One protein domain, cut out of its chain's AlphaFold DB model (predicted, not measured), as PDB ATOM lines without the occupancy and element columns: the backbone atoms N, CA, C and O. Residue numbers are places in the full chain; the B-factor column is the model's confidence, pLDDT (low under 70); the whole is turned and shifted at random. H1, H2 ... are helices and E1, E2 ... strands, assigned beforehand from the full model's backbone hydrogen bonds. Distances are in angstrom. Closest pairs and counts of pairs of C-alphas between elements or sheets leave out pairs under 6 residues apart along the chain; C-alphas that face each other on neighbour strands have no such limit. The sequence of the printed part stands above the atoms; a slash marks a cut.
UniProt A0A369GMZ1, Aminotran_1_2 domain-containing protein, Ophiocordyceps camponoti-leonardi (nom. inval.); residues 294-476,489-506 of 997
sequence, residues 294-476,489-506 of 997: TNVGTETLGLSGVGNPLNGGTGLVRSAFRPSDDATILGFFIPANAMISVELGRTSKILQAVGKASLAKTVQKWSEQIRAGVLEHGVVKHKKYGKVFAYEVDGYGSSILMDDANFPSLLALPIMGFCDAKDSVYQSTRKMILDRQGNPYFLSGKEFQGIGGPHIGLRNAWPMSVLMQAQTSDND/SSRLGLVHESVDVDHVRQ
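Overview. This is residues 294 to 476 and 489 to 506 of the 997 residues of the protein "Aminotran_1_2 domain-containing protein" of Ophiocordyceps camponoti-leonardi (nom. inval.) (UniProt A0A369GMZ1). A long helical hairpin, H2 and H3, makes one end of the model, and the small strand hairpin E3 and E4, with H5 beside E4 and E5 nearby, makes the other; between them lie long loops and a second strand hairpin, E1 and E2, with H4 packed mainly on E2. The short helix H1 lies off to one side, apart from the other named elements. The printed part has 201 residues, with five named helices and five named strands in the order H1 H2 H3 E1 E2 H4 E3 E4 H5 E5; each of the two sheets has two antiparallel strands. The class is mixed, helices and strands, though 81 residues, under half, are in named elements. The whole is compact, with a radius of gyration of the C-alphas of 17.8 A and spans of 55 by 43 by 35 A.

Arrangement. E1, residues 379 to 382, and E2, residues 386 to 389, form an antiparallel hairpin, with N 380 and O 388 within hydrogen-bond range at 2.8 A. H4, residues 424 to 433, comes closest to E2 at the C-alphas of Val 388 and Thr 429, 4.7 A apart. H2, residues 334 to 353, and H3, residues 357 to 377, form a helical hairpin and touch, closest at the C-alphas of Ser 341 and Ser 367, 4.2 A apart. They run opposite ways at a shallow tilt of 21 degrees. E3, residues 442 to 444, and E4, residues 449 to 451, form another antiparallel hairpin, with N 443 and O 450 at 2.8 A. H5, residues 463 to 471, comes closest to E4 at the C-alphas of Ile 451 and Ser 465, 5.6 A apart. E5, residues 498 to 500, pairs with no named strand, but its residues 499 to 500 pair antiparallel with residues 460 to 461. E4 and E5 are near each other, with 5 pairs of C-alphas within 10 A. H1, residues 302 to 305, touches no helix. Every O i to N i+4 pair is within hydrogen-bond range in H3, H4 and H5, and 15 of 16 are in H2; H1 is too short for such a pair.

Along the chain. H1 begins at C-alpha 302, (30.266, 7.729, 93.550). H2 is 29.5 A long, H3 30.1 A, H4 14.2 A and H5 12.6 A. H3 ends at C-alpha 377, (16.169, 22.462, 83.053). E5 ends at C-alpha 500, (15.158, 18.199, 117.416).

Size, cuts and confidence. The two C-alphas farthest apart, those of Gly 355 and Lys 446, are 56.8 A apart. Residues 477 to 488 are not printed, and C-alphas 476 and 489 are 20.1 A apart across the cut. The links H1 to H2, E2 to H4 and E4 to H5 are long. The mean pLDDT of the printed part is 97.1, and no printed residue is under 70.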
ATOM      1  N   THR A 294      34.670   6.710 104.427       93.62
ATOM      2  CA  THR A 294      33.550   7.025 105.325       93.62
ATOM      3  C   THR A 294      32.429   5.989 105.220       93.62
ATOM      4  O   THR A 294      32.307   5.282 104.220       93.62
ATOM      5  N   ASN A 295      31.600   5.890 106.262       93.25
ATOM      6  CA  ASN A 295      30.354   5.117 106.270       93.25
ATOM      7  C   ASN A 295      29.101   5.997 106.077       93.25
ATOM      8  O   ASN A 295      27.982   5.482 106.119       93.25
ATOM      9  N   VAL A 296      29.282   7.301 105.862       92.25
ATOM     10  CA  VAL A 296      28.211   8.265 105.587       92.25
ATOM     11  C   VAL A 296      28.152   8.514 104.082       92.25
ATOM     12  O   VAL A 296      29.093   9.034 103.491       92.25
ATOM     13  N   GLY A 297      27.045   8.133 103.441       90.69
ATOM     14  CA  GLY A 297      26.926   8.177 101.977       90.69
ATOM     15  C   GLY A 297      26.997   9.578 101.362       90.69
ATOM     16  O   GLY A 297      27.313   9.694 100.184       90.69
ATOM     17  N   THR A 298      26.723  10.630 102.138       94.62
ATOM     18  CA  THR A 298      26.825  12.027 101.692       94.62
ATOM     19  C   THR A 298      28.232  12.608 101.828       94.62
ATOM     20  O   THR A 298      28.505  13.662 101.269       94.62
ATOM     21  N   GLU A 299      29.154  11.912 102.494       95.25
ATOM     22  CA  GLU A 299      30.524  12.384 102.737       95.25
ATOM     23  C   GLU A 299      31.513  11.945 101.643       95.25
ATOM     24  O   GLU A 299      32.723  12.113 101.784       95.25
ATOM     25  N   THR A 300      31.039  11.343 100.548       96.88
ATOM     26  CA  THR A 300      31.891  10.929  99.429       96.88
ATOM     27  C   THR A 300      31.128  10.873  98.105       96.88
ATOM     28  O   THR A 300      29.900  10.870  98.087       96.88
ATOM     29  N   LEU A 301      31.848  10.813  96.979       97.50
ATOM     30  CA  LEU A 301      31.255  10.770  95.644       97.50
ATOM     31  C   LEU A 301      31.362   9.371  95.024       97.50
ATOM     32  O   LEU A 301      32.395   8.698  95.093       97.50
ATOM     33  N   GLY A 302      30.288   8.952  94.352       94.56
ATOM     34  CA  GLY A 302      30.266   7.729  93.550       94.56
ATOM     35  C   GLY A 302      31.195   7.791  92.330       94.56
ATOM     36  O   GLY A 302      31.779   8.828  92.017       94.56
ATOM     37  N   LEU A 303      31.308   6.666  91.613       95.81
ATOM     38  CA  LEU A 303      32.113   6.541  90.386       95.81
ATOM     39  C   LEU A 303      33.576   6.975  90.576       95.81
ATOM     40  O   LEU A 303      34.092   7.800  89.825       95.81
ATOM     41  N   SER A 304      34.235   6.430  91.604       94.62
ATOM     42  CA  SER A 304      35.633   6.749  91.938       94.62
ATOM     43  C   SER A 304      35.879   8.252  92.114       94.62
ATOM     44  O   SER A 304      36.867   8.798  91.635       94.62
ATOM     45  N   GLY A 305      34.946   8.928  92.784       96.38
ATOM     46  CA  GLY A 305      35.074  10.334  93.138       96.38
ATOM     47  C   GLY A 305      34.555  11.333  92.106       96.38
ATOM     48  O   GLY A 305      34.681  12.530  92.328       96.38
ATOM     49  N   VAL A 306      33.981  10.886  90.985       96.12
ATOM     50  CA  VAL A 306      33.474  11.775  89.917       96.12
ATOM     51  C   VAL A 306      32.072  12.317  90.230       96.12
ATOM     52  O   VAL A 306      31.717  13.425  89.817       96.12
ATOM     53  N   GLY A 307      31.261  11.542  90.954       96.31
ATOM     54  CA  GLY A 307      29.828  11.795  91.122       96.31
ATOM     55  C   GLY A 307      29.003  11.333  89.914       96.31
ATOM     56  O   GLY A 307      29.545  10.867  88.911       96.31
ATOM     57  N   ASN A 308      27.675  11.435  90.013       96.69
ATOM     58  CA  ASN A 308      26.766  10.895  88.996       96.69
ATOM     59  C   ASN A 308      26.931  11.575  87.612       96.69
ATOM     60  O   ASN A 308      27.347  12.740  87.542       96.69
ATOM     61  N   PRO A 309      26.630  10.868  86.499       97.44
ATOM     62  CA  PRO A 309      26.731  11.424  85.150       97.44
ATOM     63  C   PRO A 309      25.812  12.628  84.919       97.44
ATOM     64  O   PRO A 309      24.676  12.639  85.381       97.44
ATOM     65  N   LEU A 310      26.291  13.602  84.143       97.69
ATOM     66  CA  LEU A 310      25.557  14.807  83.750       97.69
ATOM     67  C   LEU A 310      25.539  14.957  82.228       97.69
ATOM     68  O   LEU A 310      26.536  14.663  81.558       97.69
ATOM     69  N   ASN A 311      24.405  15.401  81.688       97.06
ATOM     70  CA  ASN A 311      24.223  15.621  80.256       97.06
ATOM     71  C   ASN A 311      24.831  16.958  79.791       97.06
ATOM     72  O   ASN A 311      25.052  17.870  80.591       97.06
ATOM     73  N   GLY A 312      25.094  17.069  78.489       94.94
ATOM     74  CA  GLY A 312      25.630  18.274  77.853       94.94
ATOM     75  C   GLY A 312      24.567  19.250  77.371       94.94
ATOM     76  O   GLY A 312      23.387  18.926  77.295       94.94
ATOM     77  N   GLY A 313      25.012  20.461  77.026       94.25
ATOM     78  CA  GLY A 313      24.165  21.483  76.403       94.25
ATOM     79  C   GLY A 313      23.167  22.168  77.339       94.25
ATOM     80  O   GLY A 313      22.334  22.922  76.858       94.25
ATOM     81  N   THR A 314      23.253  21.944  78.653       97.56
ATOM     82  CA  THR A 314      22.284  22.481  79.627       97.56
ATOM     83  C   THR A 314      22.545  23.931  80.037       97.56
ATOM     84  O   THR A 314      21.693  24.576  80.639       97.56
ATOM     85  N   GLY A 315      23.764  24.428  79.812       97.06
ATOM     86  CA  GLY A 315      24.225  25.713  80.342       97.06
ATOM     87  C   GLY A 315      24.451  25.741  81.862       97.06
ATOM     88  O   GLY A 315      24.909  26.765  82.366       97.06
ATOM     89  N   LEU A 316      24.168  24.644  82.577       98.69
ATOM     90  CA  LEU A 316      24.356  24.501  84.022       98.69
ATOM     91  C   LEU A 316      25.789  24.072  84.368       98.69
ATOM     92  O   LEU A 316      26.505  23.488  83.555       98.69
ATOM     93  N   VAL A 317      26.189  24.342  85.608       98.75
ATOM     94  CA  VAL A 317      27.508  24.025  86.163       98.75
ATOM     95  C   VAL A 317      27.356  22.999  87.285       98.75
ATOM     96  O   VAL A 317      26.449  23.106  88.119       98.75
ATOM     97  N   ARG A 318      28.222  21.979  87.293       98.38
ATOM     98  CA  ARG A 318      28.261  20.941  88.331       98.38
ATOM     99  C   ARG A 318      28.532  21.565  89.707       98.38
ATOM    100  O   ARG A 318      29.350  22.466  89.826       98.38
ATOM    101  N   SER A 319      27.896  21.033  90.745       98.62
ATOM    102  CA  SER A 319      28.310  21.168  92.145       98.62
ATOM    103  C   SER A 319      28.460  19.761  92.710       98.62
ATOM    104  O   SER A 319      27.530  18.958  92.604       98.62
ATOM    105  N   ALA A 320      29.632  19.423  93.244       98.38
ATOM    106  CA  ALA A 320      29.859  18.086  93.790       98.38
ATOM    107  C   ALA A 320      29.195  17.930  95.164       98.38
ATOM    108  O   ALA A 320      28.597  16.894  95.448       98.38
ATOM    109  N   PHE A 321      29.242  18.992  95.964       98.81
ATOM    110  CA  PHE A 321      28.617  19.088  97.274       98.81
ATOM    111  C   PHE A 321      27.643  20.274  97.326       98.81
ATOM    112  O   PHE A 321      27.602  21.120  96.424       98.81
ATOM    113  N   ARG A 322      26.790  20.265  98.347       98.75
ATOM    114  CA  ARG A 322      25.789  21.284  98.696       98.75
ATOM    115  C   ARG A 322      26.364  22.234  99.751       98.75
ATOM    116  O   ARG A 322      27.332  21.871 100.406       98.75
ATOM    117  N   PRO A 323      25.697  23.358 100.061       97.81
ATOM    118  CA  PRO A 323      26.083  24.226 101.176       97.81
ATOM    119  C   PRO A 323      25.919  23.595 102.575       97.81
ATOM    120  O   PRO A 323      26.189  24.254 103.580       97.81
ATOM    121  N   SER A 324      25.427  22.355 102.662       96.75
ATOM    122  CA  SER A 324      25.449  21.518 103.870       96.75
ATOM    123  C   SER A 324      26.715  20.654 103.981       96.75
ATOM    124  O   SER A 324      26.784  19.796 104.854       96.75
ATOM    125  N   ASP A 325      27.666  20.814 103.056       96.94
ATOM    126  CA  ASP A 325      28.850  19.971 102.856       96.94
ATOM    127  C   ASP A 325      28.521  18.497 102.493       96.94
ATOM    128  O   ASP A 325      29.409  17.645 102.439       96.94
ATOM    129  N   ASP A 326      27.253  18.181 102.188       98.19
ATOM    130  CA  ASP A 326      26.806  16.868 101.698       98.19
ATOM    131  C   ASP A 326      26.897  16.764 100.171       98.19
ATOM    132  O   ASP A 326      26.558  17.702  99.446       98.19
ATOM    133  N   ALA A 327      27.256  15.587  99.660       98.44
ATOM    134  CA  ALA A 327      27.285  15.296  98.232       98.44
ATOM    135  C   ALA A 327      25.916  15.523  97.567       98.44
ATOM    136  O   ALA A 327      24.862  15.142  98.097       98.44
ATOM    137  N   THR A 328      25.930  16.100  96.366       98.50
ATOM    138  CA  THR A 328      24.732  16.202  95.528       98.50
ATOM    139  C   THR A 328      24.288  14.816  95.054       98.50
ATOM    140  O   THR A 328      25.103  13.921  94.817       98.50
ATOM    141  N   ILE A 329      22.975  14.611  94.901       97.81
ATOM    142  CA  ILE A 329      22.448  13.378  94.298       97.81
ATOM    143  C   ILE A 329      22.516  13.522  92.781       97.81
ATOM    144  O   ILE A 329      23.081  12.659  92.108       97.81
ATOM    145  N   LEU A 330      21.978  14.617  92.237       97.94
ATOM    146  CA  LEU A 330      22.188  14.996  90.840       97.94
ATOM    147  C   LEU A 330      23.072  16.248  90.795       97.94
ATOM    148  O   LEU A 330      22.805  17.244  91.461       97.94
ATOM    149  N   GLY A 331      24.154  16.178  90.024       96.69
ATOM    150  CA  GLY A 331      25.250  17.145  90.089       96.69
ATOM    151  C   GLY A 331      24.933  18.564  89.605       96.69
ATOM    152  O   GLY A 331      25.732  19.454  89.878       96.69
ATOM    153  N   PHE A 332      23.806  18.827  88.929       98.75
ATOM    154  CA  PHE A 332      23.370  20.206  88.680       98.75
ATOM    155  C   PHE A 332      22.471  20.696  89.815       98.75
ATOM    156  O   PHE A 332      21.246  20.556  89.786       98.75
ATOM    157  N   PHE A 333      23.108  21.294  90.818       98.75
ATOM    158  CA  PHE A 333      22.447  21.873  91.980       98.75
ATOM    159  C   PHE A 333      21.833  23.242  91.640       98.75
ATOM    160  O   PHE A 333      22.547  24.213  91.364       98.75
ATOM    161  N   ILE A 334      20.498  23.319  91.621       98.88
ATOM    162  CA  ILE A 334      19.757  24.465  91.075       98.88
ATOM    163  C   ILE A 334      19.933  25.747  91.908       98.88
ATOM    164  O   ILE A 334      20.250  26.773  91.305       98.88
ATOM    165  N   PRO A 335      19.804  25.742  93.251       98.88
ATOM    166  CA  PRO A 335      20.075  26.927  94.067       98.88
ATOM    167  C   PRO A 335      21.460  27.555  93.858       98.88
ATOM    168  O   PRO A 335      21.542  28.771  93.694       98.88
ATOM    169  N   ALA A 336      22.541  26.766  93.793       98.81
ATOM    170  CA  ALA A 336      23.877  27.322  93.550       98.81
ATOM    171  C   ALA A 336      24.037  27.862  92.123       98.81
ATOM    172  O   ALA A 336      24.619  28.930  91.945       98.81
ATOM    173  N   ASN A 337      23.471  27.187  91.113       98.94
ATOM    174  CA  ASN A 337      23.440  27.706  89.741       98.94
ATOM    175  C   ASN A 337      22.656  29.030  89.654       98.94
ATOM    176  O   ASN A 337      23.085  29.979  88.996       98.94
ATOM    177  N   ALA A 338      21.534  29.133  90.367       98.88
ATOM    178  CA  ALA A 338      20.782  30.374  90.482       98.88
ATOM    179  C   ALA A 338      21.626  31.477  91.142       98.88
ATOM    180  O   ALA A 338      21.740  32.566  90.574       98.88
ATOM    181  N   MET A 339      22.269  31.186  92.276       98.81
ATOM    182  CA  MET A 339      23.107  32.142  93.003       98.81
ATOM    183  C   MET A 339      24.281  32.641  92.154       98.81
ATOM    184  O   MET A 339      24.408  33.847  91.951       98.81
ATOM    185  N   ILE A 340      25.094  31.741  91.587       98.88
ATOM    186  CA  ILE A 340      26.254  32.139  90.777       98.88
ATOM    187  C   ILE A 340      25.820  32.946  89.546       98.88
ATOM    188  O   ILE A 340      26.482  33.917  89.191       98.88
ATOM    189  N   SER A 341      24.671  32.623  88.931       98.88
ATOM    190  CA  SER A 341      24.160  33.402  87.797       98.88
ATOM    191  C   SER A 341      23.860  34.852  88.182       98.88
ATOM    192  O   SER A 341      24.181  35.764  87.417       98.88
ATOM    193  N   VAL A 342      23.297  35.092  89.372       98.81
ATOM    194  CA  VAL A 342      23.012  36.449  89.853       98.81
ATOM    195  C   VAL A 342      24.306  37.175  90.192       98.81
ATOM    196  O   VAL A 342      24.502  38.308  89.747       98.81
ATOM    197  N   GLU A 343      25.203  36.523  90.928       98.81
ATOM    198  CA  GLU A 343      26.433  37.164  91.388       98.81
ATOM    199  C   GLU A 343      27.375  37.503  90.230       98.81
ATOM    200  O   GLU A 343      27.910  38.607  90.201       98.81
ATOM    201  N   LEU A 344      27.473  36.663  89.194       98.88
ATOM    202  CA  LEU A 344      28.174  37.019  87.955       98.88
ATOM    203  C   LEU A 344      27.564  38.271  87.298       98.88
ATOM    204  O   LEU A 344      28.285  39.185  86.903       98.88
ATOM    205  N   GLY A 345      26.233  38.368  87.222       98.56
ATOM    206  CA  GLY A 345      25.553  39.534  86.643       98.56
ATOM    207  C   GLY A 345      25.748  40.825  87.450       98.56
ATOM    208  O   GLY A 345      25.727  41.924  86.892       98.56
ATOM    209  N   ARG A 346      25.959  40.724  88.767       98.50
ATOM    210  CA  ARG A 346      26.337  41.860  89.627       98.50
ATOM    211  C   ARG A 346      27.813  42.218  89.443       98.50
ATOM    212  O   ARG A 346      28.132  43.386  89.214       98.50
ATOM    213  N   THR A 347      28.694  41.221  89.415       98.69
ATOM    214  CA  THR A 347      30.135  41.392  89.195       98.69
ATOM    215  C   THR A 347      30.442  42.001  87.824       98.69
ATOM    216  O   THR A 347      31.345  42.832  87.715       98.69
ATOM    217  N   SER A 348      29.669  41.684  86.778       98.38
ATOM    218  CA  SER A 348      29.845  42.283  85.446       98.38
ATOM    219  C   SER A 348      29.726  43.815  85.476       98.38
ATOM    220  O   SER A 348      30.504  44.507  84.815       98.38
ATOM    221  N   LYS A 349      28.819  44.365  86.295       95.06
ATOM    222  CA  LYS A 349      28.630  45.817  86.461       95.06
ATOM    223  C   LYS A 349      29.823  46.465  87.158       95.06
ATOM    224  O   LYS A 349      30.269  47.531  86.739       95.06
ATOM    225  N   ILE A 350      30.379  45.802  88.172       94.06
ATOM    226  CA  ILE A 350      31.591  46.263  88.866       94.06
ATOM    227  C   ILE A 350      32.777  46.266  87.903       94.06
ATOM    228  O   ILE A 350      33.486  47.263  87.809       94.06
ATOM    229  N   LEU A 351      32.952  45.194  87.125       97.44
ATOM    230  CA  LEU A 351      34.008  45.094  86.116       97.44
ATOM    231  C   LEU A 351      33.907  46.195  85.050       97.44
ATOM    232  O   LEU A 351      34.934  46.719  84.623       97.44
ATOM    233  N   GLN A 352      32.695  46.597  84.651       94.12
ATOM    234  CA  GLN A 352      32.502  47.778  83.797       94.12
ATOM    235  C   GLN A 352      32.961  49.058  84.503       94.12
ATOM    236  O   GLN A 352      33.709  49.836  83.913       94.12
ATOM    237  N   ALA A 353      32.568  49.250  85.767       88.56
ATOM    238  CA  ALA A 353      32.929  50.429  86.554       88.56
ATOM    239  C   ALA A 353      34.448  50.572  86.773       88.56
ATOM    240  O   ALA A 353      34.950  51.692  86.820       88.56
ATOM    241  N   VAL A 354      35.197  49.463  86.850       93.62
ATOM    242  CA  VAL A 354      36.670  49.469  86.977       93.62
ATOM    243  C   VAL A 354      37.413  49.369  85.635       93.62
ATOM    244  O   VAL A 354      38.614  49.100  85.600       93.62
ATOM    245  N   GLY A 355      36.722  49.575  84.508       94.50
ATOM    246  CA  GLY A 355      37.340  49.648  83.178       94.50
ATOM    247  C   GLY A 355      37.754  48.299  82.569       94.50
ATOM    248  O   GLY A 355      38.554  48.266  81.636       94.50
ATOM    249  N   LYS A 356      37.215  47.174  83.052       96.56
ATOM    250  CA  LYS A 356      37.488  45.809  82.558       96.56
ATOM    251  C   LYS A 356      36.371  45.304  81.640       96.56
ATOM    252  O   LYS A 356      35.827  44.219  81.826       96.56
ATOM    253  N   ALA A 357      36.037  46.091  80.613       94.88
ATOM    254  CA  ALA A 357      34.879  45.861  79.740       94.88
ATOM    255  C   ALA A 357      34.850  44.479  79.051       94.88
ATOM    256  O   ALA A 357      33.780  43.885  78.917       94.88
ATOM    257  N   SER A 358      36.007  43.947  78.634       96.00
ATOM    258  CA  SER A 358      36.082  42.617  78.003       96.00
ATOM    259  C   SER A 358      35.700  41.503  78.986       96.00
ATOM    260  O   SER A 358      34.787  40.724  78.714       96.00
ATOM    261  N   LEU A 359      36.327  41.492  80.169       97.06
ATOM    262  CA  LEU A 359      36.015  40.531  81.227       97.06
ATOM    263  C   LEU A 359      34.561  40.680  81.692       97.06
ATOM    264  O   LEU A 359      33.864  39.681  81.840       97.06
ATOM    265  N   ALA A 360      34.063  41.915  81.812       98.12
ATOM    266  CA  ALA A 360      32.666  42.180  82.142       98.12
ATOM    267  C   ALA A 360      31.687  41.527  81.155       98.12
ATOM    268  O   ALA A 360      30.694  40.939  81.579       98.12
ATOM    269  N   LYS A 361      31.963  41.597  79.846       97.94
ATOM    270  CA  LYS A 361      31.132  40.959  78.816       97.94
ATOM    271  C   LYS A 361      31.151  39.434  78.937       97.94
ATOM    272  O   LYS A 361      30.104  38.804  78.807       97.94
ATOM    273  N   THR A 362      32.315  38.845  79.206       98.38
ATOM    274  CA  THR A 362      32.454  37.395  79.419       98.38
ATOM    275  C   THR A 362      31.672  36.933  80.647       98.38
ATOM    276  O   THR A 362      30.890  35.989  80.557       98.38
ATOM    277  N   VAL A 363      31.827  37.632  81.773       98.38
ATOM    278  CA  VAL A 363      31.109  37.354  83.025       98.38
ATOM    279  C   VAL A 363      29.593  37.507  82.840       98.38
ATOM    280  O   VAL A 363      28.827  36.646  83.271       98.38
ATOM    281  N   GLN A 364      29.147  38.552  82.134       98.50
ATOM    282  CA  GLN A 364      27.731  38.760  81.816       98.50
ATOM    283  C   GLN A 364      27.153  37.615  80.971       98.50
ATOM    284  O   GLN A 364      26.053  37.142  81.246       98.50
ATOM    285  N   LYS A 365      27.903  37.121  79.979       98.44
ATOM    286  CA  LYS A 365      27.473  35.983  79.156       98.44
ATOM    287  C   LYS A 365      27.282  34.715  79.996       98.44
ATOM    288  O   LYS A 365      26.299  34.005  79.806       98.44
ATOM    289  N   TRP A 366      28.193  34.444  80.932       98.69
ATOM    290  CA  TRP A 366      28.052  33.321  81.864       98.69
ATOM    291  C   TRP A 366      26.816  33.459  82.758       98.69
ATOM    292  O   TRP A 366      26.074  32.491  82.916       98.69
ATOM    293  N   SER A 367      26.559  34.662  83.283       98.75
ATOM    294  CA  SER A 367      25.340  34.967  84.046       98.75
ATOM    295  C   SER A 367      24.075  34.603  83.261       98.75
ATOM    296  O   SER A 367      23.231  33.853  83.751       98.75
ATOM    297  N   GLU A 368      23.967  35.079  82.018       98.50
ATOM    298  CA  GLU A 368      22.806  34.846  81.152       98.50
ATOM    299  C   GLU A 368      22.637  33.367  80.783       98.50
ATOM    300  O   GLU A 368      21.523  32.845  80.844       98.50
ATOM    301  N   GLN A 369      23.735  32.680  80.454       98.62
ATOM    302  CA  GLN A 369      23.726  31.267  80.079       98.62
ATOM    303  C   GLN A 369      23.258  30.370  81.231       98.62
ATOM    304  O   GLN A 369      22.355  29.557  81.042       98.62
ATOM    305  N   ILE A 370      23.833  30.531  82.429       98.81
ATOM    306  CA  ILE A 370      23.460  29.715  83.594       98.81
ATOM    307  C   ILE A 370      22.016  30.016  83.997       98.81
ATOM    308  O   ILE A 370      21.243  29.100  84.277       98.81
ATOM    309  N   ARG A 371      21.612  31.294  83.971       98.69
ATOM    310  CA  ARG A 371      20.231  31.692  84.266       98.69
ATOM    311  C   ARG A 371      19.234  31.039  83.308       98.69
ATOM    312  O   ARG A 371      18.202  30.552  83.766       98.69
ATOM    313  N   ALA A 372      19.533  31.016  82.010       98.50
ATOM    314  CA  ALA A 372      18.715  30.320  81.022       98.50
ATOM    315  C   ALA A 372      18.650  28.812  81.317       98.50
ATOM    316  O   ALA A 372      17.553  28.263  81.384       98.50
ATOM    317  N   GLY A 373      19.791  28.182  81.618       98.56
ATOM    318  CA  GLY A 373      19.860  26.765  81.986       98.56
ATOM    319  C   GLY A 373      19.024  26.409  83.221       98.56
ATOM    320  O   GLY A 373      18.328  25.393  83.231       98.56
ATOM    321  N   VAL A 374      19.009  27.269  84.248       98.81
ATOM    322  CA  VAL A 374      18.155  27.079  85.437       98.81
ATOM    323  C   VAL A 374      16.673  27.136  85.067       98.81
ATOM    324  O   VAL A 374      15.892  26.318  85.549       98.81
ATOM    325  N   LEU A 375      16.266  28.087  84.224       98.50
ATOM    326  CA  LEU A 375      14.865  28.224  83.820       98.50
ATOM    327  C   LEU A 375      14.406  27.082  82.905       98.50
ATOM    328  O   LEU A 375      13.256  26.655  83.002       98.50
ATOM    329  N   GLU A 376      15.288  26.593  82.037       98.19
ATOM    330  CA  GLU A 376      14.985  25.530  81.080       98.19
ATOM    331  C   GLU A 376      14.963  24.146  81.733       98.19
ATOM    332  O   GLU A 376      14.000  23.397  81.563       98.19
ATOM    333  N   HIS A 377      15.993  23.811  82.510       98.38
ATOM    334  CA  HIS A 377      16.169  22.462  83.053       98.38
ATOM    335  C   HIS A 377      15.783  22.349  84.527       98.38
ATOM    336  O   HIS A 377      15.395  21.273  84.975       98.38
ATOM    337  N   GLY A 378      15.868  23.440  85.289       98.31
ATOM    338  CA  GLY A 378      15.529  23.458  86.712       98.31
ATOM    339  C   GLY A 378      14.031  23.571  86.994       98.31
ATOM    340  O   GLY A 378      13.610  23.248  88.101       98.31
ATOM    341  N   VAL A 379      13.203  23.998  86.033       98.75
ATOM    342  CA  VAL A 379      11.745  24.105  86.214       98.75
ATOM    343  C   VAL A 379      11.047  22.838  85.725       98.75
ATOM    344  O   VAL A 379      10.986  22.559  84.532       98.75
ATOM    345  N   VAL A 380      10.424  22.103  86.645       98.38
ATOM    346  CA  VAL A 380       9.758  20.824  86.368       98.38
ATOM    347  C   VAL A 380       8.286  20.843  86.774       98.38
ATOM    348  O   VAL A 380       7.829  21.671  87.563       98.38
ATOM    349  N   LYS A 381       7.494  19.918  86.221       98.00
ATOM    350  CA  LYS A 381       6.065  19.795  86.537       98.00
ATOM    351  C   LYS A 381       5.839  18.795  87.675       98.00
ATOM    352  O   LYS A 381       5.868  17.587  87.463       98.00
ATOM    353  N   HIS A 382       5.505  19.297  88.856       97.69
ATOM    354  CA  HIS A 382       5.043  18.507  89.992       97.69
ATOM    355  C   HIS A 382       3.543  18.172  89.877       97.69
ATOM    356  O   HIS A 382       2.714  19.027  89.560       97.69
ATOM    357  N   LYS A 383       3.154  16.937  90.231       95.69
ATOM    358  CA  LYS A 383       1.764  16.439  90.140       95.69
ATOM    359  C   LYS A 383       0.743  17.271  90.936       95.69
ATOM    360  O   LYS A 383      -0.315  17.591  90.413       95.69
ATOM    361  N   LYS A 384       1.054  17.592  92.200       97.56
ATOM    362  CA  LYS A 384       0.222  18.408  93.115       97.56
ATOM    363  C   LYS A 384       0.406  19.927  92.951       97.56
ATOM    364  O   LYS A 384      -0.584  20.644  92.907       97.56
ATOM    365  N   TYR A 385       1.649  20.411  92.875       97.94
ATOM    366  CA  TYR A 385       1.964  21.843  92.979       97.94
ATOM    367  C   TYR A 385       2.120  22.580  91.639       97.94
ATOM    368  O   TYR A 385       2.288  23.792  91.643       97.94
ATOM    369  N   GLY A 386       2.031  21.899  90.490       97.81
ATOM    370  CA  GLY A 386       2.214  22.541  89.185       97.81
ATOM    371  C   GLY A 386       3.692  22.718  88.832       97.81
ATOM    372  O   GLY A 386       4.491  21.826  89.096       97.81
ATOM    373  N   LYS A 387       4.061  23.827  88.182       98.62
ATOM    374  CA  LYS A 387       5.469  24.102  87.849       98.62
ATOM    375  C   LYS A 387       6.228  24.519  89.107       98.62
ATOM    376  O   LYS A 387       5.795  25.443  89.786       98.62
ATOM    377  N   VAL A 388       7.345  23.861  89.386       98.81
ATOM    378  CA  VAL A 388       8.216  24.122  90.539       98.81
ATOM    379  C   VAL A 388       9.677  24.076  90.106       98.81
ATOM    380  O   VAL A 388       9.996  23.452  89.095       98.81
ATOM    381  N   PHE A 389      10.561  24.698  90.874       98.88
ATOM    382  CA  PHE A 389      11.992  24.464  90.749       98.88
ATOM    383  C   PHE A 389      12.344  23.114  91.387       98.88
ATOM    384  O   PHE A 389      11.920  22.815  92.505       98.88
ATOM    385  N   ALA A 390      13.095  22.293  90.662       98.81
ATOM    386  CA  ALA A 390      13.782  21.136  91.208       98.81
ATOM    387  C   ALA A 390      14.970  21.596  92.059       98.81
ATOM    388  O   ALA A 390      15.559  22.642  91.802       98.81
ATOM    389  N   TYR A 391      15.331  20.798  93.059       98.88
ATOM    390  CA  TYR A 391      16.501  21.048  93.896       98.88
ATOM    391  C   TYR A 391      17.792  20.704  93.145       98.88
ATOM    392  O   TYR A 391      18.756  21.468  93.137       98.88
ATOM    393  N   GLU A 392      17.773  19.575  92.440       98.88
ATOM    394  CA  GLU A 392      18.886  19.053  91.649       98.88
ATOM    395  C   GLU A 392      18.369  18.399  90.369       98.88
ATOM    396  O   GLU A 392      17.291  17.795  90.376       98.88
ATOM    397  N   VAL A 393      19.141  18.487  89.286       98.81
ATOM    398  CA  VAL A 393      18.847  17.852  87.989       98.81
ATOM    399  C   VAL A 393      20.108  17.233  87.376       98.81
ATOM    400  O   VAL A 393      21.223  17.513  87.814       98.81
ATOM    401  N   ASP A 394      19.947  16.374  86.368       98.38
ATOM    402  CA  ASP A 394      21.065  15.721  85.660       98.38
ATOM    403  C   ASP A 394      21.193  16.113  84.176       98.38
ATOM    404  O   ASP A 394      22.194  15.804  83.529       98.38
ATOM    405  N   GLY A 395      20.183  16.792  83.624       97.25
ATOM    406  CA  GLY A 395      20.088  17.124  82.200       97.25
ATOM    407  C   GLY A 395      19.635  15.970  81.289       97.25
ATOM    408  O   GLY A 395      19.419  16.195  80.101       97.25
ATOM    409  N   TYR A 396      19.452  14.755  81.812       96.88
ATOM    410  CA  TYR A 396      18.824  13.627  81.106       96.88
ATOM    411  C   TYR A 396      17.303  13.586  81.301       96.88
ATOM    412  O   TYR A 396      16.597  12.899  80.564       96.88
ATOM    413  N   GLY A 397      16.798  14.335  82.284       95.75
ATOM    414  CA  GLY A 397      15.376  14.454  82.601       95.75
ATOM    415  C   GLY A 397      15.033  14.036  84.029       95.75
ATOM    416  O   GLY A 397      13.867  14.130  84.415       95.75
ATOM    417  N   SER A 398      16.017  13.599  84.824       98.38
ATOM    418  CA  SER A 398      15.811  13.334  86.246       98.38
ATOM    419  C   SER A 398      15.830  14.638  87.034       98.38
ATOM    420  O   SER A 398      16.586  15.567  86.741       98.38
ATOM    421  N   SER A 399      15.013  14.686  88.080       98.12
ATOM    422  CA  SER A 399      14.918  15.836  88.973       98.12
ATOM    423  C   SER A 399      14.650  15.388  90.403       98.12
ATOM    424  O   SER A 399      13.771  14.551  90.624       98.12
ATOM    425  N   ILE A 400      15.342  15.988  91.368       98.44
ATOM    426  CA  ILE A 400      15.064  15.819  92.796       98.44
ATOM    427  C   ILE A 400      14.148  16.949  93.267       98.44
ATOM    428  O   ILE A 400      14.413  18.127  93.035       98.44
ATOM    429  N   LEU A 401      13.065  16.581  93.948       98.31
ATOM    430  CA  LEU A 401      12.070  17.500  94.500       98.31
ATOM    431  C   LEU A 401      12.182  17.492  96.028       98.31
ATOM    432  O   LEU A 401      11.675  16.589  96.690       98.31
ATOM    433  N   MET A 402      12.901  18.472  96.565       98.25
ATOM    434  CA  MET A 402      13.124  18.691  97.996       98.25
ATOM    435  C   MET A 402      13.573  20.140  98.218       98.25
ATOM    436  O   MET A 402      13.624  20.916  97.268       98.25
ATOM    437  N   ASP A 403      13.921  20.491  99.449       98.62
ATOM    438  CA  ASP A 403      14.821  21.610  99.741       98.62
ATOM    439  C   ASP A 403      15.645  21.271 100.984       98.62
ATOM    440  O   ASP A 403      15.227  20.423 101.782       98.62
ATOM    441  N   ASP A 404      16.780  21.939 101.134       98.19
ATOM    442  CA  ASP A 404      17.668  21.858 102.294       98.19
ATOM    443  C   ASP A 404      17.672  23.196 103.054       98.19
ATOM    444  O   ASP A 404      17.256  24.235 102.533       98.19
ATOM    445  N   ALA A 405      18.090  23.176 104.315       97.19
ATOM    446  CA  ALA A 405      18.120  24.359 105.157       97.19
ATOM    447  C   ALA A 405      19.238  25.355 104.823       97.19
ATOM    448  O   ALA A 405      19.086  26.548 105.118       97.19
ATOM    449  N   ASN A 406      20.357  24.875 104.285       97.12
ATOM    450  CA  ASN A 406      21.554  25.675 104.071       97.12
ATOM    451  C   ASN A 406      21.372  26.648 102.894       97.12
ATOM    452  O   ASN A 406      20.796  26.312 101.863       97.12
ATOM    453  N   PHE A 407      21.859  27.884 103.043       94.25
ATOM    454  CA  PHE A 407      21.814  28.896 101.980       94.25
ATOM    455  C   PHE A 407      23.050  28.758 101.067       94.25
ATOM    456  O   PHE A 407      24.162  28.720 101.598       94.25
ATOM    457  N   PRO A 408      22.896  28.718  99.725       97.94
ATOM    458  CA  PRO A 408      21.673  28.943  98.944       97.94
ATOM    459  C   PRO A 408      20.701  27.750  98.904       97.94
ATOM    460  O   PRO A 408      21.104  26.613  98.683       97.94
ATOM    461  N   SER A 409      19.398  28.038  98.994       98.50
ATOM    462  CA  SER A 409      18.298  27.059  98.910       98.50
ATOM    463  C   SER A 409      17.195  27.516  97.949       98.50
ATOM    464  O   SER A 409      17.169  28.678  97.523       98.50
ATOM    465  N   LEU A 410      16.247  26.631  97.607       98.81
ATOM    466  CA  LEU A 410      15.097  27.016  96.777       98.81
ATOM    467  C   LEU A 410      14.226  28.057  97.481       98.81
ATOM    468  O   LEU A 410      13.724  28.985  96.842       98.81
ATOM    469  N   LEU A 411      14.079  27.941  98.803       98.50
ATOM    470  CA  LEU A 411      13.356  28.914  99.612       98.50
ATOM    471  C   LEU A 411      13.935  30.330  99.472       98.50
ATOM    472  O   LEU A 411      13.169  31.297  99.490       98.50
ATOM    473  N   ALA A 412      15.253  30.441  99.283       97.81
ATOM    474  CA  ALA A 412      15.996  31.695  99.250       97.81
ATOM    475  C   ALA A 412      16.124  32.352  97.860       97.81
ATOM    476  O   ALA A 412      16.688  33.445  97.772       97.81
ATOM    477  N   LEU A 413      15.584  31.754  96.786       98.38
ATOM    478  CA  LEU A 413      15.687  32.283  95.410       98.38
ATOM    479  C   LEU A 413      15.372  33.789  95.273       98.38
ATOM    480  O   LEU A 413      16.125  34.478  94.575       98.38
ATOM    481  N   PRO A 414      14.345  34.354  95.944       97.38
ATOM    482  CA  PRO A 414      14.070  35.785  95.853       97.38
ATOM    483  C   PRO A 414      15.093  36.665  96.569       97.38
ATOM    484  O   PRO A 414      15.440  37.728  96.067       97.38
ATOM    485  N   ILE A 415      15.604  36.226  97.724       93.38
ATOM    486  CA  ILE A 415      16.605  36.984  98.495       93.38
ATOM    487  C   ILE A 415      17.941  37.013  97.756       93.38
ATOM    488  O   ILE A 415      18.641  38.021  97.790       93.38
ATOM    489  N   MET A 416      18.262  35.938  97.036       94.62
ATOM    490  CA  MET A 416      19.411  35.899  96.132       94.62
ATOM    491  C   MET A 416      19.239  36.809  94.911       94.62
ATOM    492  O   MET A 416      20.185  36.975  94.158       94.62
ATOM    493  N   GLY A 417      18.049  37.372  94.669       94.56
ATOM    494  CA  GLY A 417      17.762  38.184  93.486       94.56
ATOM    495  C   GLY A 417      17.540  37.371  92.207       94.56
ATOM    496  O   GLY A 417      17.560  37.938  91.114       94.56
ATOM    497  N   PHE A 418      17.322  36.053  92.305       97.88
ATOM    498  CA  PHE A 418      17.129  35.210  91.124       97.88
ATOM    499  C   PHE A 418      15.733  35.376  90.513       97.88
ATOM    500  O   PHE A 418      15.605  35.448  89.289       97.88
ATOM    501  N   CYS A 419      14.685  35.459  91.331       95.69
ATOM    502  CA  CYS A 419      13.310  35.671  90.879       95.69
ATOM    503  C   CYS A 419      12.564  36.634  91.807       95.69
ATOM    504  O   CYS A 419      12.984  36.876  92.934       95.69
ATOM    505  N   ASP A 420      11.435  37.173  91.349       94.62
ATOM    506  CA  ASP A 420      10.559  37.949  92.226       94.62
ATOM    507  C   ASP A 420       9.904  37.031  93.273       94.62
ATOM    508  O   ASP A 420       9.574  35.878  92.983       94.62
ATOM    509  N   ALA A 421       9.669  37.537  94.486       91.69
ATOM    510  CA  ALA A 421       8.990  36.772  95.530       91.69
ATOM    511  C   ALA A 421       7.564  36.360  95.124       91.69
ATOM    512  O   ALA A 421       7.039  35.390  95.658       91.69
ATOM    513  N   LYS A 422       6.930  37.052  94.171       94.69
ATOM    514  CA  LYS A 422       5.601  36.745  93.621       94.69
ATOM    515  C   LYS A 422       5.652  35.855  92.379       94.69
ATOM    516  O   LYS A 422       4.590  35.550  91.834       94.69
ATOM    517  N   ASP A 423       6.836  35.439  91.923       97.25
ATOM    518  CA  ASP A 423       6.959  34.533  90.783       97.25
ATOM    519  C   ASP A 423       6.121  33.264  91.009       97.25
ATOM    520  O   ASP A 423       6.139  32.649  92.078       97.25
ATOM    521  N   SER A 424       5.341  32.883  89.998       98.06
ATOM    522  CA  SER A 424       4.369  31.794  90.133       98.06
ATOM    523  C   SER A 424       5.018  30.418  90.335       98.06
ATOM    524  O   SER A 424       4.460  29.577  91.049       98.06
ATOM    525  N   VAL A 425       6.199  30.189  89.751       98.56
ATOM    526  CA  VAL A 425       6.970  28.952  89.912       98.56
ATOM    527  C   VAL A 425       7.598  28.937  91.298       98.56
ATOM    528  O   VAL A 425       7.469  27.942  92.010       98.56
ATOM    529  N   TYR A 426       8.186  30.051  91.741       98.75
ATOM    530  CA  TYR A 426       8.696  30.189  93.104       98.75
ATOM    531  C   TYR A 426       7.595  29.979  94.143       98.75
ATOM    532  O   TYR A 426       7.769  29.179  95.051       98.75
ATOM    533  N   GLN A 427       6.430  30.610  94.002       98.62
ATOM    534  CA  GLN A 427       5.321  30.452  94.949       98.62
ATOM    535  C   GLN A 427       4.809  29.008  95.016       98.62
ATOM    536  O   GLN A 427       4.467  28.512  96.091       98.62
ATOM    537  N   SER A 428       4.782  28.310  93.882       98.75
ATOM    538  CA  SER A 428       4.450  26.882  93.829       98.75
ATOM    539  C   SER A 428       5.533  26.028  94.499       98.75
ATOM    540  O   SER A 428       5.215  25.116  95.263       98.75
ATOM    541  N   THR A 429       6.803  26.377  94.286       98.88
ATOM    542  CA  THR A 429       7.968  25.741  94.919       98.88
ATOM    543  C   THR A 429       7.950  25.956  96.428       98.88
ATOM    544  O   THR A 429       7.997  24.988  97.171       98.88
ATOM    545  N   ARG A 430       7.761  27.191  96.901       98.75
ATOM    546  CA  ARG A 430       7.626  27.558  98.315       98.75
ATOM    547  C   ARG A 430       6.539  26.738  99.007       98.75
ATOM    548  O   ARG A 430       6.759  26.210 100.091       98.75
ATOM    549  N   LYS A 431       5.367  26.602  98.376       98.56
ATOM    550  CA  LYS A 431       4.274  25.766  98.901       98.56
ATOM    551  C   LYS A 431       4.664  24.292  98.982       98.56
ATOM    552  O   LYS A 431       4.310  23.641  99.954       98.56
ATOM    553  N   MET A 432       5.366  23.777  97.975       98.69
ATOM    554  CA  MET A 432       5.853  22.398  97.957       98.69
ATOM    555  C   MET A 432       6.870  22.150  99.075       98.69
ATOM    556  O   MET A 432       6.732  21.185  99.820       98.69
ATOM    557  N   ILE A 433       7.872  23.019  99.208       98.56
ATOM    558  CA  ILE A 433       9.015  22.790 100.101       98.56
ATOM    559  C   ILE A 433       8.700  23.021 101.585       98.56
ATOM    560  O   ILE A 433       9.420  22.515 102.443       98.56
ATOM    561  N   LEU A 434       7.606  23.734 101.879       98.38
ATOM    562  CA  LEU A 434       7.059  23.954 103.225       98.38
ATOM    563  C   LEU A 434       5.858  23.036 103.541       98.38
ATOM    564  O   LEU A 434       5.068  23.320 104.443       98.38
ATOM    565  N   ASP A 435       5.696  21.943 102.794       97.00
ATOM    566  CA  ASP A 435       4.666  20.923 102.998       97.00
ATOM    567  C   ASP A 435       5.325  19.544 103.147       97.00
ATOM    568  O   ASP A 435       6.169  19.148 102.344       97.00
ATOM    569  N   ARG A 436       4.911  18.769 104.159       95.12
ATOM    570  CA  ARG A 436       5.501  17.448 104.463       95.12
ATOM    571  C   ARG A 436       5.350  16.428 103.329       95.12
ATOM    572  O   ARG A 436       6.096  15.460 103.274       95.12
ATOM    573  N   GLN A 437       4.349  16.590 102.464       94.56
ATOM    574  CA  GLN A 437       4.157  15.736 101.289       94.56
ATOM    575  C   GLN A 437       4.956  16.229 100.078       94.56
ATOM    576  O   GLN A 437       5.055  15.498  99.097       94.56
ATOM    577  N   GLY A 438       5.440  17.476 100.101       95.75
ATOM    578  CA  GLY A 438       6.208  18.079  99.014       95.75
ATOM    579  C   GLY A 438       7.720  18.092  99.239       95.75
ATOM    580  O   GLY A 438       8.454  18.059  98.258       95.75
ATOM    581  N   ASN A 439       8.192  18.092 100.491       98.19
ATOM    582  CA  ASN A 439       9.615  18.020 100.823       98.19
ATOM    583  C   ASN A 439       9.886  16.978 101.922       98.19
ATOM    584  O   ASN A 439       9.376  17.134 103.035       98.19
ATOM    585  N   PRO A 440      10.723  15.954 101.652       96.88
ATOM    586  CA  PRO A 440      11.070  14.932 102.641       96.88
ATOM    587  C   PRO A 440      11.811  15.487 103.866       96.88
ATOM    588  O   PRO A 440      11.787  14.854 104.919       96.88
ATOM    589  N   TYR A 441      12.427  16.665 103.750       98.19
ATOM    590  CA  TYR A 441      13.152  17.324 104.833       98.19
ATOM    591  C   TYR A 441      12.379  18.485 105.460       98.19
ATOM    592  O   TYR A 441      12.935  19.197 106.291       98.19
ATOM    593  N   PHE A 442      11.094  18.675 105.133       98.38
ATOM    594  CA  PHE A 442      10.235  19.562 105.916       98.38
ATOM    595  C   PHE A 442       9.733  18.828 107.165       98.38
ATOM    596  O   PHE A 442       8.725  18.115 107.150       98.38
ATOM    597  N   LEU A 443      10.474  18.989 108.258       98.19
ATOM    598  CA  LEU A 443      10.256  18.294 109.517       98.19
ATOM    599  C   LEU A 443       9.322  19.100 110.416       98.19
ATOM    600  O   LEU A 443       9.368  20.330 110.479       98.19
ATOM    601  N   SER A 444       8.461  18.408 111.157       96.81
ATOM    602  CA  SER A 444       7.601  19.069 112.131       96.81
ATOM    603  C   SER A 444       7.214  18.112 113.249       96.81
ATOM    604  O   SER A 444       6.681  17.025 113.011       96.81
ATOM    605  N   GLY A 445       7.478  18.564 114.468       96.38
ATOM    606  CA  GLY A 445       7.227  17.857 115.713       96.38
ATOM    607  C   GLY A 445       6.437  18.725 116.681       96.38
ATOM    608  O   GLY A 445       5.804  19.714 116.295       96.38
ATOM    609  N   LYS A 446       6.444  18.326 117.951       96.50
ATOM    610  CA  LYS A 446       5.668  18.976 119.013       96.50
ATOM    611  C   LYS A 446       6.128  20.403 119.319       96.50
ATOM    612  O   LYS A 446       5.297  21.243 119.666       96.50
ATOM    613  N   GLU A 447       7.429  20.665 119.247       97.00
ATOM    614  CA  GLU A 447       8.026  21.917 119.724       97.00
ATOM    615  C   GLU A 447       8.550  22.806 118.590       97.00
ATOM    616  O   GLU A 447       8.609  24.026 118.760       97.00
ATOM    617  N   PHE A 448       8.879  22.226 117.431       97.94
ATOM    618  CA  PHE A 448       9.445  22.954 116.300       97.94
ATOM    619  C   PHE A 448       8.970  22.428 114.938       97.94
ATOM    620  O   PHE A 448       8.462  21.313 114.798       97.94
ATOM    621  N   GLN A 449       9.141  23.252 113.907       97.69
ATOM    622  CA  GLN A 449       8.969  22.870 112.508       97.69
ATOM    623  C   GLN A 449       9.908  23.694 111.627       97.69
ATOM    624  O   GLN A 449      10.133  24.869 111.910       97.69
ATOM    625  N   GLY A 450      10.411  23.099 110.553       97.88
ATOM    626  CA  GLY A 450      11.314  23.757 109.616       97.88
ATOM    627  C   GLY A 450      11.901  22.768 108.618       97.88
ATOM    628  O   GLY A 450      11.602  21.574 108.666       97.88
ATOM    629  N   ILE A 451      12.737  23.270 107.718       98.62
ATOM    630  CA  ILE A 451      13.495  22.422 106.801       98.62
ATOM    631  C   ILE A 451      14.765  21.959 107.531       98.62
ATOM    632  O   ILE A 451      15.394  22.734 108.257       98.62
ATOM    633  N   GLY A 452      15.074  20.672 107.420       97.88
ATOM    634  CA  GLY A 452      16.335  20.077 107.849       97.88
ATOM    635  C   GLY A 452      17.212  19.748 106.647       97.88
ATOM    636  O   GLY A 452      17.295  20.524 105.702       97.88
ATOM    637  N   GLY A 453      17.815  18.568 106.676       96.19
ATOM    638  CA  GLY A 453      18.648  18.057 105.597       96.19
ATOM    639  C   GLY A 453      19.181  16.669 105.944       96.19
ATOM    640  O   GLY A 453      19.001  16.205 107.080       96.19
ATOM    641  N   PRO A 454      19.831  15.979 104.997       95.69
ATOM    642  CA  PRO A 454      20.447  14.687 105.271       95.69
ATOM    643  C   PRO A 454      21.628  14.781 106.250       95.69
ATOM    644  O   PRO A 454      21.866  13.798 106.945       95.69
ATOM    645  N   HIS A 455      22.282  15.945 106.364       95.88
ATOM    646  CA  HIS A 455      23.465  16.171 107.203       95.88
ATOM    647  C   HIS A 455      23.306  15.697 108.660       95.88
ATOM    648  O   HIS A 455      24.109  14.921 109.171       95.88
ATOM    649  N   ILE A 456      22.233  16.134 109.334       94.56
ATOM    650  CA  ILE A 456      21.937  15.745 110.728       94.56
ATOM    651  C   ILE A 456      20.890  14.624 110.787       94.56
ATOM    652  O   ILE A 456      20.877  13.813 111.715       94.56
ATOM    653  N   GLY A 457      20.004  14.557 109.788       91.19
ATOM    654  CA  GLY A 457      19.018  13.495 109.633       91.19
ATOM    655  C   GLY A 457      17.571  13.916 109.904       91.19
ATOM    656  O   GLY A 457      17.194  15.084 109.889       91.19
ATOM    657  N   LEU A 458      16.713  12.920 110.132       94.31
ATOM    658  CA  LEU A 458      15.258  13.029 109.935       94.31
ATOM    659  C   LEU A 458      14.469  13.645 111.104       94.31
ATOM    660  O   LEU A 458      13.239  13.655 111.076       94.31
ATOM    661  N   ARG A 459      15.150  14.110 112.153       96.69
ATOM    662  CA  ARG A 459      14.517  14.684 113.355       96.69
ATOM    663  C   ARG A 459      14.915  16.129 113.629       96.69
ATOM    664  O   ARG A 459      14.265  16.786 114.438       96.69
ATOM    665  N   ASN A 460      15.937  16.626 112.941       97.88
ATOM    666  CA  ASN A 460      16.571  17.896 113.251       97.88
ATOM    667  C   ASN A 460      16.278  18.922 112.158       97.88
ATOM    668  O   ASN A 460      16.772  18.814 111.037       97.88
ATOM    669  N   ALA A 461      15.467  19.924 112.490       97.81
ATOM    670  CA  ALA A 461      15.223  21.066 111.616       97.81
ATOM    671  C   ALA A 461      16.179  22.204 111.969       97.81
ATOM    672  O   ALA A 461      16.584  22.360 113.122       97.81
ATOM    673  N   TRP A 462      16.515  23.024 110.984       98.12
ATOM    674  CA  TRP A 462      17.487  24.095 111.156       98.12
ATOM    675  C   TRP A 462      16.765  25.430 111.335       98.12
ATOM    676  O   TRP A 462      15.976  25.815 110.458       98.12
ATOM    677  N   PRO A 463      17.034  26.184 112.418       98.06
ATOM    678  CA  PRO A 463      16.461  27.513 112.622       98.06
ATOM    679  C   PRO A 463      16.704  28.474 111.452       98.06
ATOM    680  O   PRO A 463      15.853  29.310 111.154       98.06
ATOM    681  N   MET A 464      17.821  28.318 110.739       96.38
ATOM    682  CA  MET A 464      18.150  29.109 109.553       96.38
ATOM    683  C   MET A 464      17.090  29.007 108.445       96.38
ATOM    684  O   MET A 464      16.722  30.029 107.868       96.38
ATOM    685  N   SER A 465      16.513  27.824 108.207       97.94
ATOM    686  CA  SER A 465      15.426  27.663 107.227       97.94
ATOM    687  C   SER A 465      14.162  28.436 107.623       97.94
ATOM    688  O   SER A 465      13.483  29.021 106.780       97.94
ATOM    689  N   VAL A 466      13.873  28.502 108.925       98.56
ATOM    690  CA  VAL A 466      12.721  29.220 109.487       98.56
ATOM    691  C   VAL A 466      12.930  30.733 109.397       98.56
ATOM    692  O   VAL A 466      11.986  31.480 109.128       98.56
ATOM    693  N   LEU A 467      14.173  31.193 109.555       98.38
ATOM    694  CA  LEU A 467      14.561  32.586 109.329       98.38
ATOM    695  C   LEU A 467      14.464  32.961 107.847       98.38
ATOM    696  O   LEU A 467      13.886  33.998 107.521       98.38
ATOM    697  N   MET A 468      14.931  32.095 106.943       97.75
ATOM    698  CA  MET A 468      14.740  32.269 105.499       97.75
ATOM    699  C   MET A 468      13.257  32.324 105.134       97.75
ATOM    700  O   MET A 468      12.852  33.202 104.371       97.75
ATOM    701  N   GLN A 469      12.427  31.458 105.725       98.38
ATOM    702  CA  GLN A 469      10.975  31.472 105.547       98.38
ATOM    703  C   GLN A 469      10.371  32.827 105.940       98.38
ATOM    704  O   GLN A 469       9.541  33.350 105.195       98.38
ATOM    705  N   ALA A 470      10.805  33.412 107.062       98.06
ATOM    706  CA  ALA A 470      10.355  34.730 107.509       98.06
ATOM    707  C   ALA A 470      10.789  35.853 106.553       98.06
ATOM    708  O   ALA A 470       9.972  36.697 106.180       98.06
ATOM    709  N   GLN A 471      12.053  35.852 106.116       96.62
ATOM    710  CA  GLN A 471      12.578  36.874 105.202       96.62
ATOM    711  C   GLN A 471      11.883  36.850 103.831       96.62
ATOM    712  O   GLN A 471      11.722  37.887 103.196       96.62
ATOM    713  N   THR A 472      11.410  35.683 103.396       96.56
ATOM    714  CA  THR A 472      10.709  35.489 102.116       96.56
ATOM    715  C   THR A 472       9.180  35.499 102.224       96.56
ATOM    716  O   THR A 472       8.489  35.114 101.280       96.56
ATOM    717  N   SER A 473       8.630  35.937 103.361       96.62
ATOM    718  CA  SER A 473       7.189  36.102 103.553       96.62
ATOM    719  C   SER A 473       6.789  37.573 103.658       96.62
ATOM    720  O   SER A 473       7.508  38.407 104.215       96.62
ATOM    721  N   ASP A 474       5.587  37.874 103.166       94.06
ATOM    722  CA  ASP A 474       4.872  39.124 103.435       94.06
ATOM    723  C   ASP A 474       3.696  38.940 104.406       94.06
ATOM    724  O   ASP A 474       3.045  39.924 104.769       94.06
ATOM    725  N   ASN A 475       3.441  37.708 104.865       97.06
ATOM    726  CA  ASN A 475       2.397  37.390 105.831       97.06
ATOM    727  C   ASN A 475       2.913  37.595 107.264       97.06
ATOM    728  O   ASN A 475       3.756  36.846 107.756       97.06
ATOM    729  N   ASP A 476       2.363  38.595 107.948       97.88
ATOM    730  CA  ASP A 476       2.750  38.969 109.311       97.88
ATOM    731  C   ASP A 476       2.606  37.829 110.331       97.88
ATOM    732  O   ASP A 476       3.434  37.714 111.236       97.88
ATOM    733  N   SER A 489      13.563  28.031 120.552       96.69
ATOM    734  CA  SER A 489      14.640  27.059 120.340       96.69
ATOM    735  C   SER A 489      16.009  27.567 120.818       96.69
ATOM    736  O   SER A 489      16.829  26.783 121.284       96.69
ATOM    737  N   SER A 490      16.218  28.886 120.842       96.81
ATOM    738  CA  SER A 490      17.459  29.557 121.257       96.81
ATOM    739  C   SER A 490      17.624  29.691 122.778       96.81
ATOM    740  O   SER A 490      17.940  30.763 123.294       96.81
ATOM    741  N   ARG A 491      17.412  28.613 123.544       94.38
ATOM    742  CA  ARG A 491      17.401  28.652 125.025       94.38
ATOM    743  C   ARG A 491      18.723  29.058 125.665       94.38
ATOM    744  O   ARG A 491      18.715  29.558 126.787       94.38
ATOM    745  N   LEU A 492      19.834  28.873 124.959       95.06
ATOM    746  CA  LEU A 492      21.147  29.351 125.381       95.06
ATOM    747  C   LEU A 492      21.435  30.788 124.946       95.06
ATOM    748  O   LEU A 492      22.544  31.248 125.160       95.06
ATOM    749  N   GLY A 493      20.473  31.518 124.376       96.44
ATOM    750  CA  GLY A 493      20.670  32.904 123.951       96.44
ATOM    751  C   GLY A 493      21.467  33.052 122.650       96.44
ATOM    752  O   GLY A 493      21.933  34.151 122.371       96.44
ATOM    753  N   LEU A 494      21.614  31.978 121.867       96.94
ATOM    754  CA  LEU A 494      22.211  31.947 120.526       96.94
ATOM    755  C   LEU A 494      21.357  31.074 119.597       96.94
ATOM    756  O   LEU A 494      20.492  30.322 120.056       96.94
ATOM    757  N   VAL A 495      21.581  31.176 118.290       97.31
ATOM    758  CA  VAL A 495      20.936  30.322 117.289       97.31
ATOM    759  C   VAL A 495      21.822  29.110 117.014       97.31
ATOM    760  O   VAL A 495      23.017  29.242 116.761       97.31
ATOM    761  N   HIS A 496      21.223  27.925 117.102       95.44
ATOM    762  CA  HIS A 496      21.891  26.645 116.875       95.44
ATOM    763  C   HIS A 496      21.853  26.251 115.396       95.44
ATOM    764  O   HIS A 496      21.038  26.769 114.631       95.44
ATOM    765  N   GLU A 497      22.712  25.309 115.013       93.62
ATOM    766  CA  GLU A 497      22.714  24.719 113.672       93.62
ATOM    767  C   GLU A 497      21.397  23.996 113.395       93.62
ATOM    768  O   GLU A 497      20.646  24.370 112.495       93.62
ATOM    769  N   SER A 498      21.069  23.020 114.240       96.69
ATOM    770  CA  SER A 498      19.826  22.266 114.152       96.69
ATOM    771  C   SER A 498      19.235  21.995 115.533       96.69
ATOM    772  O   SER A 498      19.951  21.991 116.536       96.69
ATOM    773  N   VAL A 499      17.925  21.756 115.583       97.62
ATOM    774  CA  VAL A 499      17.186  21.394 116.801       97.62
ATOM    775  C   VAL A 499      16.251  20.216 116.535       97.62
ATOM    776  O   VAL A 499      15.618  20.153 115.477       97.62
ATOM    777  N   ASP A 500      16.139  19.288 117.489       98.00
ATOM    778  CA  ASP A 500      15.158  18.199 117.416       98.00
ATOM    779  C   ASP A 500      13.738  18.784 117.470       98.00
ATOM    780  O   ASP A 500      13.401  19.577 118.357       98.00
ATOM    781  N   VAL A 501      12.894  18.405 116.507       97.75
ATOM    782  CA  VAL A 501      11.566  19.012 116.342       97.75
ATOM    783  C   VAL A 501      10.570  18.686 117.459       97.75
ATOM    784  O   VAL A 501       9.563  19.385 117.610       97.75
ATOM    785  N   ASP A 502      10.838  17.654 118.258       97.56
ATOM    786  CA  ASP A 502      10.036  17.279 119.421       97.56
ATOM    787  C   ASP A 502      10.630  17.788 120.740       97.56
ATOM    788  O   ASP A 502       9.885  17.929 121.710       97.56
ATOM    789  N   HIS A 503      11.938  18.072 120.786       96.31
ATOM    790  CA  HIS A 503      12.653  18.499 121.991       96.31
ATOM    791  C   HIS A 503      13.722  19.557 121.671       96.31
ATOM    792  O   HIS A 503      14.904  19.235 121.562       96.31
ATOM    793  N   VAL A 504      13.365  20.846 121.643       93.94
ATOM    794  CA  VAL A 504      14.281  21.913 121.163       93.94
ATOM    795  C   VAL A 504      15.525  22.142 122.033       93.94
ATOM    796  O   VAL A 504      16.418  22.895 121.661       93.94
ATOM    797  N   ARG A 505      15.600  21.512 123.212       92.25
ATOM    798  CA  ARG A 505      16.812  21.496 124.051       92.25
ATOM    799  C   ARG A 505      17.897  20.558 123.520       92.25
ATOM    800  O   ARG A 505      19.032  20.662 123.966       92.25
ATOM    801  N   GLN A 506      17.544  19.626 122.639       95.25
ATOM    802  CA  GLN A 506      18.498  18.797 121.914       95.25
ATOM    803  C   GLN A 506      18.828  19.514 120.609       95.25
ATOM    804  O   GLN A 506      17.971  19.664 119.740       95.25
TER     805      GLN A 506